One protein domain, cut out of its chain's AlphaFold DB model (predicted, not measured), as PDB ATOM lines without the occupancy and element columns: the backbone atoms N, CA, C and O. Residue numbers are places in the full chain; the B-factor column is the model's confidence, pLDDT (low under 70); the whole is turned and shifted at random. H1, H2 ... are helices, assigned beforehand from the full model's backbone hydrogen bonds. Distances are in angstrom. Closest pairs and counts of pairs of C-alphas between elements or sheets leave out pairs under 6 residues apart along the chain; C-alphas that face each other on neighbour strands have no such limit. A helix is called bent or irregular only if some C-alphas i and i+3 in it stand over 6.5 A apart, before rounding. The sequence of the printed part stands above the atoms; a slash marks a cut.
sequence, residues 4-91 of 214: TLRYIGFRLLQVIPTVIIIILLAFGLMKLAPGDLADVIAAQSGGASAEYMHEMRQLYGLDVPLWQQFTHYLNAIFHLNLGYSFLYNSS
ATOM      1  N   THR A   4     170.203 153.944 243.925       85.62
ATOM      2  CA  THR A   4     169.958 154.975 244.943       85.62
ATOM      3  C   THR A   4     170.980 154.947 246.083       85.62
ATOM      4  O   THR A   4     171.514 155.990 246.444       85.62
ATOM      5  N   LEU A   5     171.316 153.769 246.625       87.62
ATOM      6  CA  LEU A   5     172.316 153.637 247.697       87.62
ATOM      7  C   LEU A   5     173.723 153.970 247.193       87.62
ATOM      8  O   LEU A   5     174.487 154.636 247.887       87.62
ATOM      9  N   ARG A   6     174.048 153.566 245.957       88.44
ATOM     10  CA  ARG A   6     175.311 153.933 245.302       88.44
ATOM     11  C   ARG A   6     175.406 155.449 245.093       88.44
ATOM     12  O   ARG A   6     176.449 156.029 245.368       88.44
ATOM     13  N   TYR A   7     174.322 156.091 244.659       88.75
ATOM     14  CA  TYR A   7     174.252 157.543 244.488       88.75
ATOM     15  C   TYR A   7     174.396 158.300 245.817       88.75
ATOM     16  O   TYR A   7     175.211 159.216 245.901       88.75
ATOM     17  N   ILE A   8     173.670 157.890 246.864       91.44
ATOM     18  CA  ILE A   8     173.794 158.477 248.210       91.44
ATOM     19  C   ILE A   8     175.228 158.315 248.727       91.44
ATOM     20  O   ILE A   8     175.820 159.287 249.188       91.44
ATOM     21  N   GLY A   9     175.819 157.126 248.577       92.94
ATOM     22  CA  GLY A   9     177.209 156.872 248.959       92.94
ATOM     23  C   GLY A   9     178.198 157.797 248.244       92.94
ATOM     24  O   GLY A   9     179.037 158.413 248.896       92.94
ATOM     25  N   PHE A  10     178.061 157.976 246.925       90.06
ATOM     26  CA  PHE A  10     178.898 158.919 246.174       90.06
ATOM     27  C   PHE A  10     178.706 160.375 246.609       90.06
ATOM     28  O   PHE A  10     179.682 161.118 246.669       90.06
ATOM     29  N   ARG A  11     177.479 160.791 246.942       89.25
ATOM     30  CA  ARG A  11     177.216 162.141 247.464       89.25
ATOM     31  C   ARG A  11     177.859 162.356 248.831       89.25
ATOM     32  O   ARG A  11     178.506 163.377 249.023       89.25
ATOM     33  N   LEU A  12     177.752 161.392 249.744       92.19
ATOM     34  CA  LEU A  12     178.416 161.459 251.050       92.19
ATOM     35  C   LEU A  12     179.942 161.509 250.904       92.19
ATOM     36  O   LEU A  12     180.599 162.304 251.568       92.19
ATOM     37  N   LEU A  13     180.501 160.741 249.967       93.06
ATOM     38  CA  LEU A  13     181.924 160.810 249.626       93.06
ATOM     39  C   LEU A  13     182.342 162.183 249.083       93.06
ATOM     40  O   LEU A  13     183.440 162.625 249.392       93.06
ATOM     41  N   GLN A  14     181.488 162.879 248.321       90.81
ATOM     42  CA  GLN A  14     181.750 164.249 247.841       90.81
ATOM     43  C   GLN A  14     181.714 165.304 248.962       90.81
ATOM     44  O   GLN A  14     182.375 166.341 248.854       90.81
ATOM     45  N   VAL A  15     180.979 165.054 250.050       93.81
ATOM     46  CA  VAL A  15     180.935 165.963 251.208       93.81
ATOM     47  C   VAL A  15     182.285 166.002 251.920       93.81
ATOM     48  O   VAL A  15     182.721 167.077 252.320       93.81
ATOM     49  N   ILE A  16     182.982 164.869 252.023       92.31
ATOM     50  CA  ILE A  16     184.265 164.762 252.735       92.31
ATOM     51  C   ILE A  16     185.316 165.771 252.226       92.31
ATOM     52  O   ILE A  16     185.756 166.597 253.028       92.31
ATOM     53  N   PRO A  17     185.712 165.788 250.934       93.81
ATOM     54  CA  PRO A  17     186.694 166.754 250.447       93.81
ATOM     55  C   PRO A  17     186.186 168.193 250.569       93.81
ATOM     56  O   PRO A  17     186.971 169.086 250.867       93.81
ATOM     57  N   THR A  18     184.878 168.420 250.411       93.94
ATOM     58  CA  THR A  18     184.268 169.749 250.568       93.94
ATOM     59  C   THR A  18     184.444 170.277 251.992       93.94
ATOM     60  O   THR A  18     184.908 171.397 252.182       93.94
ATOM     61  N   VAL A  19     184.128 169.462 253.001       92.19
ATOM     62  CA  VAL A  19     184.289 169.820 254.416       92.19
ATOM     63  C   VAL A  19     185.759 170.041 254.756       92.19
ATOM     64  O   VAL A  19     186.080 171.031 255.405       92.19
ATOM     65  N   ILE A  20     186.662 169.183 254.271       92.94
ATOM     66  CA  ILE A  20     188.108 169.354 254.480       92.94
ATOM     67  C   ILE A  20     188.579 170.698 253.914       92.94
ATOM     68  O   ILE A  20     189.264 171.445 254.610       92.94
ATOM     69  N   ILE A  21     188.179 171.039 252.684       95.75
ATOM     70  CA  ILE A  21     188.507 172.329 252.065       95.75
ATOM     71  C   ILE A  21     187.956 173.484 252.906       95.75
ATOM     72  O   ILE A  21     188.690 174.428 253.179       95.75
ATOM     73  N   ILE A  22     186.702 173.410 253.362       94.69
ATOM     74  CA  ILE A  22     186.089 174.457 254.193       94.69
ATOM     75  C   ILE A  22     186.850 174.639 255.510       94.69
ATOM     76  O   ILE A  22     187.133 175.772 255.884       94.69
ATOM     77  N   ILE A  23     187.216 173.557 256.199       93.44
ATOM     78  CA  ILE A  23     187.981 173.610 257.456       93.44
ATOM     79  C   ILE A  23     189.351 174.255 257.223       93.44
ATOM     80  O   ILE A  23     189.742 175.142 257.983       93.44
ATOM     81  N   LEU A  24     190.065 173.833 256.174       94.44
ATOM     82  CA  LEU A  24     191.380 174.377 255.824       94.44
ATOM     83  C   LEU A  24     191.296 175.860 255.455       94.44
ATOM     84  O   LEU A  24     192.109 176.650 255.928       94.44
ATOM     85  N   LEU A  25     190.302 176.245 254.652       95.62
ATOM     86  CA  LEU A  25     190.071 177.640 254.283       95.62
ATOM     87  C   LEU A  25     189.673 178.479 255.493       95.62
ATOM     88  O   LEU A  25     190.222 179.557 255.667       95.62
ATOM     89  N   ALA A  26     188.772 177.998 256.349       92.56
ATOM     90  CA  ALA A  26     188.361 178.716 257.553       92.56
ATOM     91  C   ALA A  26     189.556 178.964 258.484       92.56
ATOM     92  O   ALA A  26     189.790 180.099 258.891       92.56
ATOM     93  N   PHE A  27     190.358 177.931 258.757       92.88
ATOM     94  CA  PHE A  27     191.572 178.076 259.560       92.88
ATOM     95  C   PHE A  27     192.586 179.016 258.891       92.88
ATOM     96  O   PHE A  27     193.110 179.922 259.535       92.88
ATOM     97  N   GLY A  28     192.831 178.837 257.591       93.31
ATOM     98  CA  GLY A  28     193.772 179.653 256.826       93.31
ATOM     99  C   GLY A  28     193.377 181.127 256.788       93.31
ATOM    100  O   GLY A  28     194.202 181.984 257.084       93.31
ATOM    101  N   LEU A  29     192.111 181.433 256.501       92.12
ATOM    102  CA  LEU A  29     191.588 182.802 256.484       92.12
ATOM    103  C   LEU A  29     191.707 183.469 257.856       92.12
ATOM    104  O   LEU A  29     192.115 184.624 257.928       92.12
ATOM    105  N   MET A  30     191.431 182.735 258.938       87.88
ATOM    106  CA  MET A  30     191.609 183.247 260.300       87.88
ATOM    107  C   MET A  30     193.073 183.563 260.627       87.88
ATOM    108  O   MET A  30     193.327 184.484 261.394       87.88
ATOM    109  N   LYS A  31     194.039 182.827 260.061       89.19
ATOM    110  CA  LYS A  31     195.479 183.081 260.258       89.19
ATOM    111  C   LYS A  31     196.071 184.123 259.313       89.19
ATOM    112  O   LYS A  31     197.108 184.693 259.628       89.19
ATOM    113  N   LEU A  32     195.435 184.353 258.168       90.88
ATOM    114  CA  LEU A  32     195.813 185.405 257.222       90.88
ATOM    115  C   LEU A  32     195.226 186.769 257.600       90.88
ATOM    116  O   LEU A  32     195.712 187.792 257.119       90.88
ATOM    117  N   ALA A  33     194.180 186.790 258.427       87.81
ATOM    118  CA  ALA A  33     193.621 188.023 258.953       87.81
ATOM    119  C   ALA A  33     194.668 188.770 259.807       87.81
ATOM    120  O   ALA A  33     195.411 188.138 260.558       87.81
ATOM    121  N   PRO A  34     194.749 190.108 259.703       83.94
ATOM    122  CA  PRO A  34     195.638 190.891 260.548       83.94
ATOM    123  C   PRO A  34     195.146 190.877 262.003       83.94
ATOM    124  O   PRO A  34     193.990 191.203 262.270       83.94
ATOM    125  N   GLY A  35     196.050 190.547 262.930       84.81
ATOM    126  CA  GLY A  35     195.771 190.428 264.364       84.81
ATOM    127  C   GLY A  35     195.383 189.012 264.805       84.81
ATOM    128  O   GLY A  35     195.319 188.080 264.002       84.81
ATOM    129  N   ASP A  36     195.140 188.842 266.100       87.44
ATOM    130  CA  ASP A  36     194.715 187.579 266.705       87.44
ATOM    131  C   ASP A  36     193.545 187.754 267.695       87.44
ATOM    132  O   ASP A  36     192.984 188.837 267.869       87.44
ATOM    133  N   LEU A  37     193.124 186.655 268.330       85.31
ATOM    134  CA  LEU A  37     192.014 186.681 269.281       85.31
ATOM    135  C   LEU A  37     192.293 187.588 270.496       85.31
ATOM    136  O   LEU A  37     191.364 188.233 270.981       85.31
ATOM    137  N   ALA A  38     193.537 187.670 270.973       88.12
ATOM    138  CA  ALA A  38     193.870 188.557 272.082       88.12
ATOM    139  C   ALA A  38     193.672 190.024 271.669       88.12
ATOM    140  O   ALA A  38     193.118 190.804 272.444       88.12
ATOM    141  N   ASP A  39     194.022 190.382 270.428       88.31
ATOM    142  CA  ASP A  39     193.813 191.739 269.906       88.31
ATOM    143  C   ASP A  39     192.319 192.104 269.851       88.31
ATOM    144  O   ASP A  39     191.930 193.221 270.204       88.31
ATOM    145  N   VAL A  40     191.458 191.148 269.484       85.44
ATOM    146  CA  VAL A  40     189.996 191.331 269.498       85.44
ATOM    147  C   VAL A  40     189.469 191.532 270.922       85.44
ATOM    148  O   VAL A  40     188.642 192.419 271.147       85.44
ATOM    149  N   ILE A  41     189.946 190.740 271.885       85.50
ATOM    150  CA  ILE A  41     189.549 190.852 273.298       85.50
ATOM    151  C   ILE A  41     189.974 192.210 273.872       85.50
ATOM    152  O   ILE A  41     189.174 192.884 274.528       85.50
ATOM    153  N   ALA A  42     191.201 192.651 273.589       87.75
ATOM    154  CA  ALA A  42     191.685 193.953 274.033       87.75
ATOM    155  C   ALA A  42     190.892 195.104 273.415       87.75
ATOM    156  O   ALA A  42     190.511 196.028 274.131       87.75
ATOM    157  N   ALA A  43     190.581 195.033 272.118       85.19
ATOM    158  CA  ALA A  43     189.766 196.045 271.454       85.19
ATOM    159  C   ALA A  43     188.373 196.179 272.095       85.19
ATOM    160  O   ALA A  43     187.900 197.295 272.307       85.19
ATOM    161  N   GLN A  44     187.735 195.062 272.461       82.25
ATOM    162  CA  GLN A  44     186.432 195.074 273.140       82.25
ATOM    163  C   GLN A  44     186.504 195.595 274.580       82.25
ATOM    164  O   GLN A  44     185.544 196.190 275.063       82.25
ATOM    165  N   SER A  45     187.645 195.412 275.245       82.44
ATOM    166  CA  SER A  45     187.865 195.847 276.630       82.44
ATOM    167  C   SER A  45     188.302 197.317 276.749       82.44
ATOM    168  O   SER A  45     188.486 197.810 277.858       82.44
ATOM    169  N   GLY A  46     188.459 198.034 275.627       81.94
ATOM    170  CA  GLY A  46     188.947 199.420 275.608       81.94
ATOM    171  C   GLY A  46     190.476 199.550 275.672       81.94
ATOM    172  O   GLY A  46     190.988 200.621 275.989       81.94
ATOM    173  N   GLY A  47     191.197 198.475 275.356       81.88
ATOM    174  CA  GLY A  47     192.648 198.349 275.471       81.88
ATOM    175  C   GLY A  47     193.054 197.333 276.541       81.88
ATOM    176  O   GLY A  47     192.282 197.000 277.436       81.88
ATOM    177  N   ALA A  48     194.281 196.827 276.443       84.94
ATOM    178  CA  ALA A  48     194.860 195.916 277.423       84.94
ATOM    179  C   ALA A  48     196.373 196.134 277.540       84.94
ATOM    180  O   ALA A  48     197.008 196.600 276.590       84.94
ATOM    181  N   SER A  49     196.954 195.801 278.697       88.94
ATOM    182  CA  SER A  49     198.408 195.851 278.873       88.94
ATOM    183  C   SER A  49     199.101 194.765 278.044       88.94
ATOM    184  O   SER A  49     198.492 193.758 277.669       88.94
ATOM    185  N   ALA A  50     200.389 194.958 277.755       88.25
ATOM    186  CA  ALA A  50     201.163 193.988 276.986       88.25
ATOM    187  C   ALA A  50     201.264 192.633 277.713       88.25
ATOM    188  O   ALA A  50     201.231 191.586 277.065       88.25
ATOM    189  N   GLU A  51     201.324 192.648 279.048       90.00
ATOM    190  CA  GLU A  51     201.351 191.441 279.877       90.00
ATOM    191  C   GLU A  51     200.040 190.658 279.761       90.00
ATOM    192  O   GLU A  51     200.070 189.463 279.473       90.00
ATOM    193  N   TYR A  52     198.892 191.335 279.892       87.62
ATOM    194  CA  TYR A  52     197.577 190.702 279.753       87.62
ATOM    195  C   TYR A  52     197.387 190.104 278.355       87.62
ATOM    196  O   TYR A  52     196.886 188.994 278.187       87.62
ATOM    197  N   MET A  53     197.845 190.819 277.328       89.94
ATOM    198  CA  MET A  53     197.813 190.344 275.949       89.94
ATOM    199  C   MET A  53     198.656 189.087 275.732       89.94
ATOM    200  O   MET A  53     198.265 188.200 274.972       89.94
ATOM    201  N   HIS A  54     199.815 188.996 276.383       89.62
ATOM    202  CA  HIS A  54     200.647 187.800 276.325       89.62
ATOM    203  C   HIS A  54     199.991 186.622 277.056       89.62
ATOM    204  O   HIS A  54     199.949 185.518 276.516       89.62
ATOM    205  N   GLU A  55     199.405 186.870 278.228       88.75
ATOM    206  CA  GLU A  55     198.663 185.867 278.996       88.75
ATOM    207  C   GLU A  55     197.471 185.310 278.202       88.75
ATOM    208  O   GLU A  55     197.299 184.095 278.111       88.75
ATOM    209  N   MET A  56     196.698 186.173 277.533       88.62
ATOM    210  CA  MET A  56     195.598 185.739 276.663       88.62
ATOM    211  C   MET A  56     196.091 184.892 275.487       88.62
ATOM    212  O   MET A  56     195.466 183.885 275.151       88.62
ATOM    213  N   ARG A  57     197.227 185.244 274.872       91.38
ATOM    214  CA  ARG A  57     197.810 184.434 273.791       91.38
ATOM    215  C   ARG A  57     198.184 183.035 274.256       91.38
ATOM    216  O   ARG A  57     197.875 182.087 273.541       91.38
ATOM    217  N   GLN A  58     198.778 182.906 275.440       89.94
ATOM    218  CA  GLN A  58     199.092 181.601 276.024       89.94
ATOM    219  C   GLN A  58     197.819 180.819 276.372       89.94
ATOM    220  O   GLN A  58     197.687 179.650 276.012       89.94
ATOM    221  N   LEU A  59     196.846 181.474 277.013       87.25
ATOM    222  CA  LEU A  59     195.594 180.845 277.442       87.25
ATOM    223  C   LEU A  59     194.805 180.247 276.268       87.25
ATOM    224  O   LEU A  59     194.237 179.162 276.391       87.25
ATOM    225  N   TYR A  60     194.785 180.939 275.127       86.88
ATOM    226  CA  TYR A  60     194.091 180.487 273.918       86.88
ATOM    227  C   TYR A  60     194.979 179.692 272.950       86.88
ATOM    228  O   TYR A  60     194.529 179.369 271.848       86.88
ATOM    229  N   GLY A  61     196.221 179.367 273.333       88.62
ATOM    230  CA  GLY A  61     197.154 178.605 272.498       88.62
ATOM    231  C   GLY A  61     197.456 179.292 271.164       88.62
ATOM    232  O   GLY A  61     197.518 178.641 270.121       88.62
ATOM    233  N   LEU A  62     197.581 180.619 271.168       88.25
ATOM    234  CA  LEU A  62     197.926 181.418 269.987       88.25
ATOM    235  C   LEU A  62     199.442 181.464 269.750       88.25
ATOM    236  O   LEU A  62     199.875 181.788 268.643       88.25
ATOM    237  N   ASP A  63     200.228 181.122 270.770       89.56
ATOM    238  CA  ASP A  63     201.693 181.128 270.816       89.56
ATOM    239  C   ASP A  63     202.341 179.795 270.389       89.56
ATOM    240  O   ASP A  63     203.533 179.754 270.080       89.56
ATOM    241  N   VAL A  64     201.569 178.707 270.318       90.94
ATOM    242  CA  VAL A  64     202.071 177.394 269.883       90.94
ATOM    243  C   VAL A  64     202.250 177.317 268.356       90.94
ATOM    244  O   VAL A  64     201.617 178.071 267.613       90.94
ATOM    245  N   PRO A  65     203.069 176.387 267.821       94.31
ATOM    246  CA  PRO A  65     203.241 176.223 266.377       94.31
ATOM    247  C   PRO A  65     201.920 176.007 265.622       94.31
ATOM    248  O   PRO A  65     201.029 175.304 266.098       94.31
ATOM    249  N   LEU A  66     201.818 176.530 264.393       91.81
ATOM    250  CA  LEU A  66     200.583 176.492 263.587       91.81
ATOM    251  C   LEU A  66     199.970 175.095 263.430       91.81
ATOM    252  O   LEU A  66     198.749 174.959 263.422       91.81
ATOM    253  N   TRP A  67     200.797 174.055 263.319       93.00
ATOM    254  CA  TRP A  67     200.307 172.684 263.203       93.00
ATOM    255  C   TRP A  67     199.592 172.213 264.479       93.00
ATOM    256  O   TRP A  67     198.598 171.504 264.366       93.00
ATOM    257  N   GLN A  68     200.039 172.642 265.668       94.81
ATOM    258  CA  GLN A  68     199.363 172.358 266.941       94.81
ATOM    259  C   GLN A  68     198.048 173.128 267.031       94.81
ATOM    260  O   GLN A  68     197.017 172.570 267.393       94.81
ATOM    261  N   GLN A  69     198.045 174.397 266.614       93.25
ATOM    262  CA  GLN A  69     196.810 175.183 266.557       93.25
ATOM    263  C   GLN A  69     195.773 174.527 265.634       93.25
ATOM    264  O   GLN A  69     194.590 174.464 265.964       93.25
ATOM    265  N   PHE A  70     196.219 173.984 264.498       94.25
ATOM    266  CA  PHE A  70     195.350 173.273 263.567       94.25
ATOM    267  C   PHE A  70     194.827 171.948 264.139       94.25
ATOM    268  O   PHE A  70     193.644 171.648 263.979       94.25
ATOM    269  N   THR A  71     195.654 171.160 264.834       94.62
ATOM    270  CA  THR A  71     195.186 169.912 265.465       94.62
ATOM    271  C   THR A  71     194.210 170.181 266.607       94.62
ATOM    272  O   THR A  71     193.206 169.473 266.709       94.62
ATOM    273  N   HIS A  72     194.430 171.220 267.419       92.38
ATOM    274  CA  HIS A  72     193.467 171.660 268.433       92.38
ATOM    275  C   HIS A  72     192.141 172.100 267.801       92.38
ATOM    276  O   HIS A  72     191.077 171.669 268.249       92.38
ATOM    277  N   TYR A  73     192.202 172.888 266.723       92.69
ATOM    278  CA  TYR A  73     191.027 173.319 265.964       92.69
ATOM    279  C   TYR A  73     190.242 172.135 265.382       92.69
ATOM    280  O   TYR A  73     189.028 172.047 265.565       92.69
ATOM    281  N   LEU A  74     190.930 171.180 264.747       94.38
ATOM    282  CA  LEU A  74     190.308 169.953 264.247       94.38
ATOM    283  C   LEU A  74     189.651 169.157 265.373       94.38
ATOM    284  O   LEU A  74     188.498 168.752 265.238       94.38
ATOM    285  N   ASN A  75     190.359 168.949 266.485       95.06
ATOM    286  CA  ASN A  75     189.833 168.198 267.620       95.06
ATOM    287  C   ASN A  75     188.553 168.839 268.177       95.06
ATOM    288  O   ASN A  75     187.588 168.128 268.455       95.06
ATOM    289  N   ALA A  76     188.514 170.170 268.282       92.62
ATOM    290  CA  ALA A  76     187.323 170.901 268.703       92.62
ATOM    291  C   ALA A  76     186.142 170.665 267.743       92.62
ATOM    292  O   ALA A  76     185.064 170.269 268.191       92.62
ATOM    293  N   ILE A  77     186.361 170.789 266.427       92.56
ATOM    294  CA  ILE A  77     185.327 170.536 265.408       92.56
ATOM    295  C   ILE A  77     184.796 169.102 265.484       92.56
ATOM    296  O   ILE A  77     183.582 168.901 265.427       92.56
ATOM    297  N   PHE A  78     185.673 168.104 265.632       92.44
ATOM    298  CA  PHE A  78     185.260 166.699 265.739       92.44
ATOM    299  C   PHE A  78     184.381 166.426 266.966       92.44
ATOM    300  O   PHE A  78     183.527 165.545 266.913       92.44
ATOM    301  N   HIS A  79     184.536 167.210 268.034       94.31
ATOM    302  CA  HIS A  79     183.690 167.154 269.230       94.31
ATOM    303  C   HIS A  79     182.502 168.127 269.172       94.31
ATOM    304  O   HIS A  79     181.868 168.380 270.194       94.31
ATOM    305  N   LEU A  80     182.196 168.684 267.991       91.31
ATOM    306  CA  LEU A  80     181.140 169.682 267.768       91.31
ATOM    307  C   LEU A  80     181.301 170.958 268.612       91.31
ATOM    308  O   LEU A  80     180.349 171.713 268.813       91.31
ATOM    309  N   ASN A  81     182.520 171.227 269.076       92.88
ATOM    310  CA  ASN A  81     182.874 172.469 269.734       92.88
ATOM    311  C   ASN A  81     183.329 173.481 268.676       92.88
ATOM    312  O   ASN A  81     184.480 173.488 268.245       92.88
ATOM    313  N   LEU A  82     182.401 174.343 268.259       91.19
ATOM    314  CA  LEU A  82     182.655 175.416 267.291       91.19
ATOM    315  C   LEU A  82     183.351 176.639 267.915       91.19
ATOM    316  O   LEU A  82     183.639 177.608 267.212       91.19
ATOM    317  N   GLY A  83     183.619 176.601 269.222       90.12
ATOM    318  CA  GLY A  83     184.270 177.670 269.964       90.12
ATOM    319  C   GLY A  83     183.308 178.714 270.529       90.12
ATOM    320  O   GLY A  83     182.082 178.558 270.554       90.12
ATOM    321  N   TYR A  84     183.907 179.798 271.014       89.62
ATOM    322  CA  TYR A  84     183.229 180.890 271.695       89.62
ATOM    323  C   TYR A  84     183.333 182.180 270.884       89.62
ATOM    324  O   TYR A  84     184.402 182.523 270.375       89.62
ATOM    325  N   SER A  85     182.224 182.904 270.763       89.81
ATOM    326  CA  SER A  85     182.214 184.227 270.156       89.81
ATOM    327  C   SER A  85     182.357 185.288 271.237       89.81
ATOM    328  O   SER A  85     181.415 185.567 271.972       89.81
ATOM    329  N   PHE A  86     183.523 185.923 271.285       84.25
ATOM    330  CA  PHE A  86     183.794 187.010 272.227       84.25
ATOM    331  C   PHE A  86     182.967 188.258 271.914       84.25
ATOM    332  O   PHE A  86     182.444 188.886 272.819       84.25
ATOM    333  N   LEU A  87     182.737 188.540 270.625       84.56
ATOM    334  CA  LEU A  87     181.915 189.672 270.184       84.56
ATOM    335  C   LEU A  87     180.465 189.605 270.681       84.56
ATOM    336  O   LEU A  87     179.882 190.633 271.007       84.56
ATOM    337  N   TYR A  88     179.879 188.409 270.707       89.44
ATOM    338  CA  TYR A  88     178.493 188.202 271.135       89.44
ATOM    339  C   TYR A  88     178.379 187.605 272.543       89.44
ATOM    340  O   TYR A  88     177.265 187.371 273.008       89.44
ATOM    341  N   ASN A  89     179.508 187.366 273.215       90.12
ATOM    342  CA  ASN A  89     179.588 186.765 274.543       90.12
ATOM    343  C   ASN A  89     178.776 185.453 274.669       90.12
ATOM    344  O   ASN A  89     178.053 185.236 275.644       90.12
ATOM    345  N   SER A  90     178.870 184.571 273.669       94.44
ATOM    346  CA  SER A  90     178.102 183.317 273.608       94.44
ATOM    347  C   SER A  90     178.818 182.228 272.806       94.44
ATOM    348  O   SER A  90     179.697 182.518 271.989       94.44
ATOM    349  N   SER A  91     178.423 180.960 272.981       95.50
ATOM    350  CA  SER A  91     178.952 179.880 272.140       95.50
ATOM    351  C   SER A  91     178.551 180.086 270.671       95.50
ATOM    352  O   SER A  91     177.480 180.625 270.364       95.50
TER     353      SER A  91
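AT A GLANCE: This is residues 4 to 91 of the 214 residues of a protein of Pantoea sp. (strain At-9b) (UniProt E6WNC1). One long helix, H1, sticks out from a small body of three short helices, its residues 4 to 22 standing free as an arm. In the body, H2 and H3 pack on each other at a steep angle, H4 turns back near the later part of H1, and a tail with no named element, residues 79 to 91, ends in a short hairpin-like turn. The printed part has 88 residues with four named helices, in the order H1, H2, H3, H4, and no named strand; the class is all helix. The whole is loose, with a radius of gyration of the C-alphas of 17.1 A, and spans 60 by 28 by 22 A, the arm of H1 making much of the length.

IN THESE COORDINATES: H1 holds residues 4 to 32 and is 41.8 A long from first to last C-alpha, beginning at C-alpha 4, (169.958, 154.975, 244.943). It is neither bent nor irregular, but only just: C-alphas 14 and 17 are 6.1 A apart. H2 holds residues 37 to 44 and measures 10.8 A. H3 holds residues 50 to 59 and measures 14.3 A, beginning at C-alpha 50, (201.163, 193.988, 276.986). H4 holds residues 66 to 78 and measures 18.3 A, ending at C-alpha 78, (185.260, 166.699, 265.739).

HOW THE PARTS SIT: H1 touches no helix, but is near H4. The two are close but not clearly touching, their closest C-alphas being those of Phe 27 and Phe 70, 7.3 A apart. Their lines stand at a steep tilt of 42 degrees, and they run opposite ways. H2 and H3 touch, with the C-alphas of Ala 38 and Met 56 closest at 5.6 A. They run opposite ways at a steep tilt of 49 degrees. H1 is apart from H2 and from H3, and H4 is apart from H2 and from H3. In H2, H3 and H4 every O i to N i+4 pair is within hydrogen-bond range; in H1, 22 of 25 are. Residues 84 to 85 form a short antiparallel pairing with residues 90 to 91.

THE WHOLE: The two C-alphas farthest apart are those of Thr 4 and Ser 49, at 60.3 A. Without residues 4 to 22, the body has 69 residues and spans 33 by 26 by 20 A, with a radius of gyration of 12.6 A. The printed part has no cut. The links H1 to H2 and H2 to H3 are tight, and the link H3 to H4 is short. The mean pLDDT of the printed part is 90.2, and no printed residue is under 70.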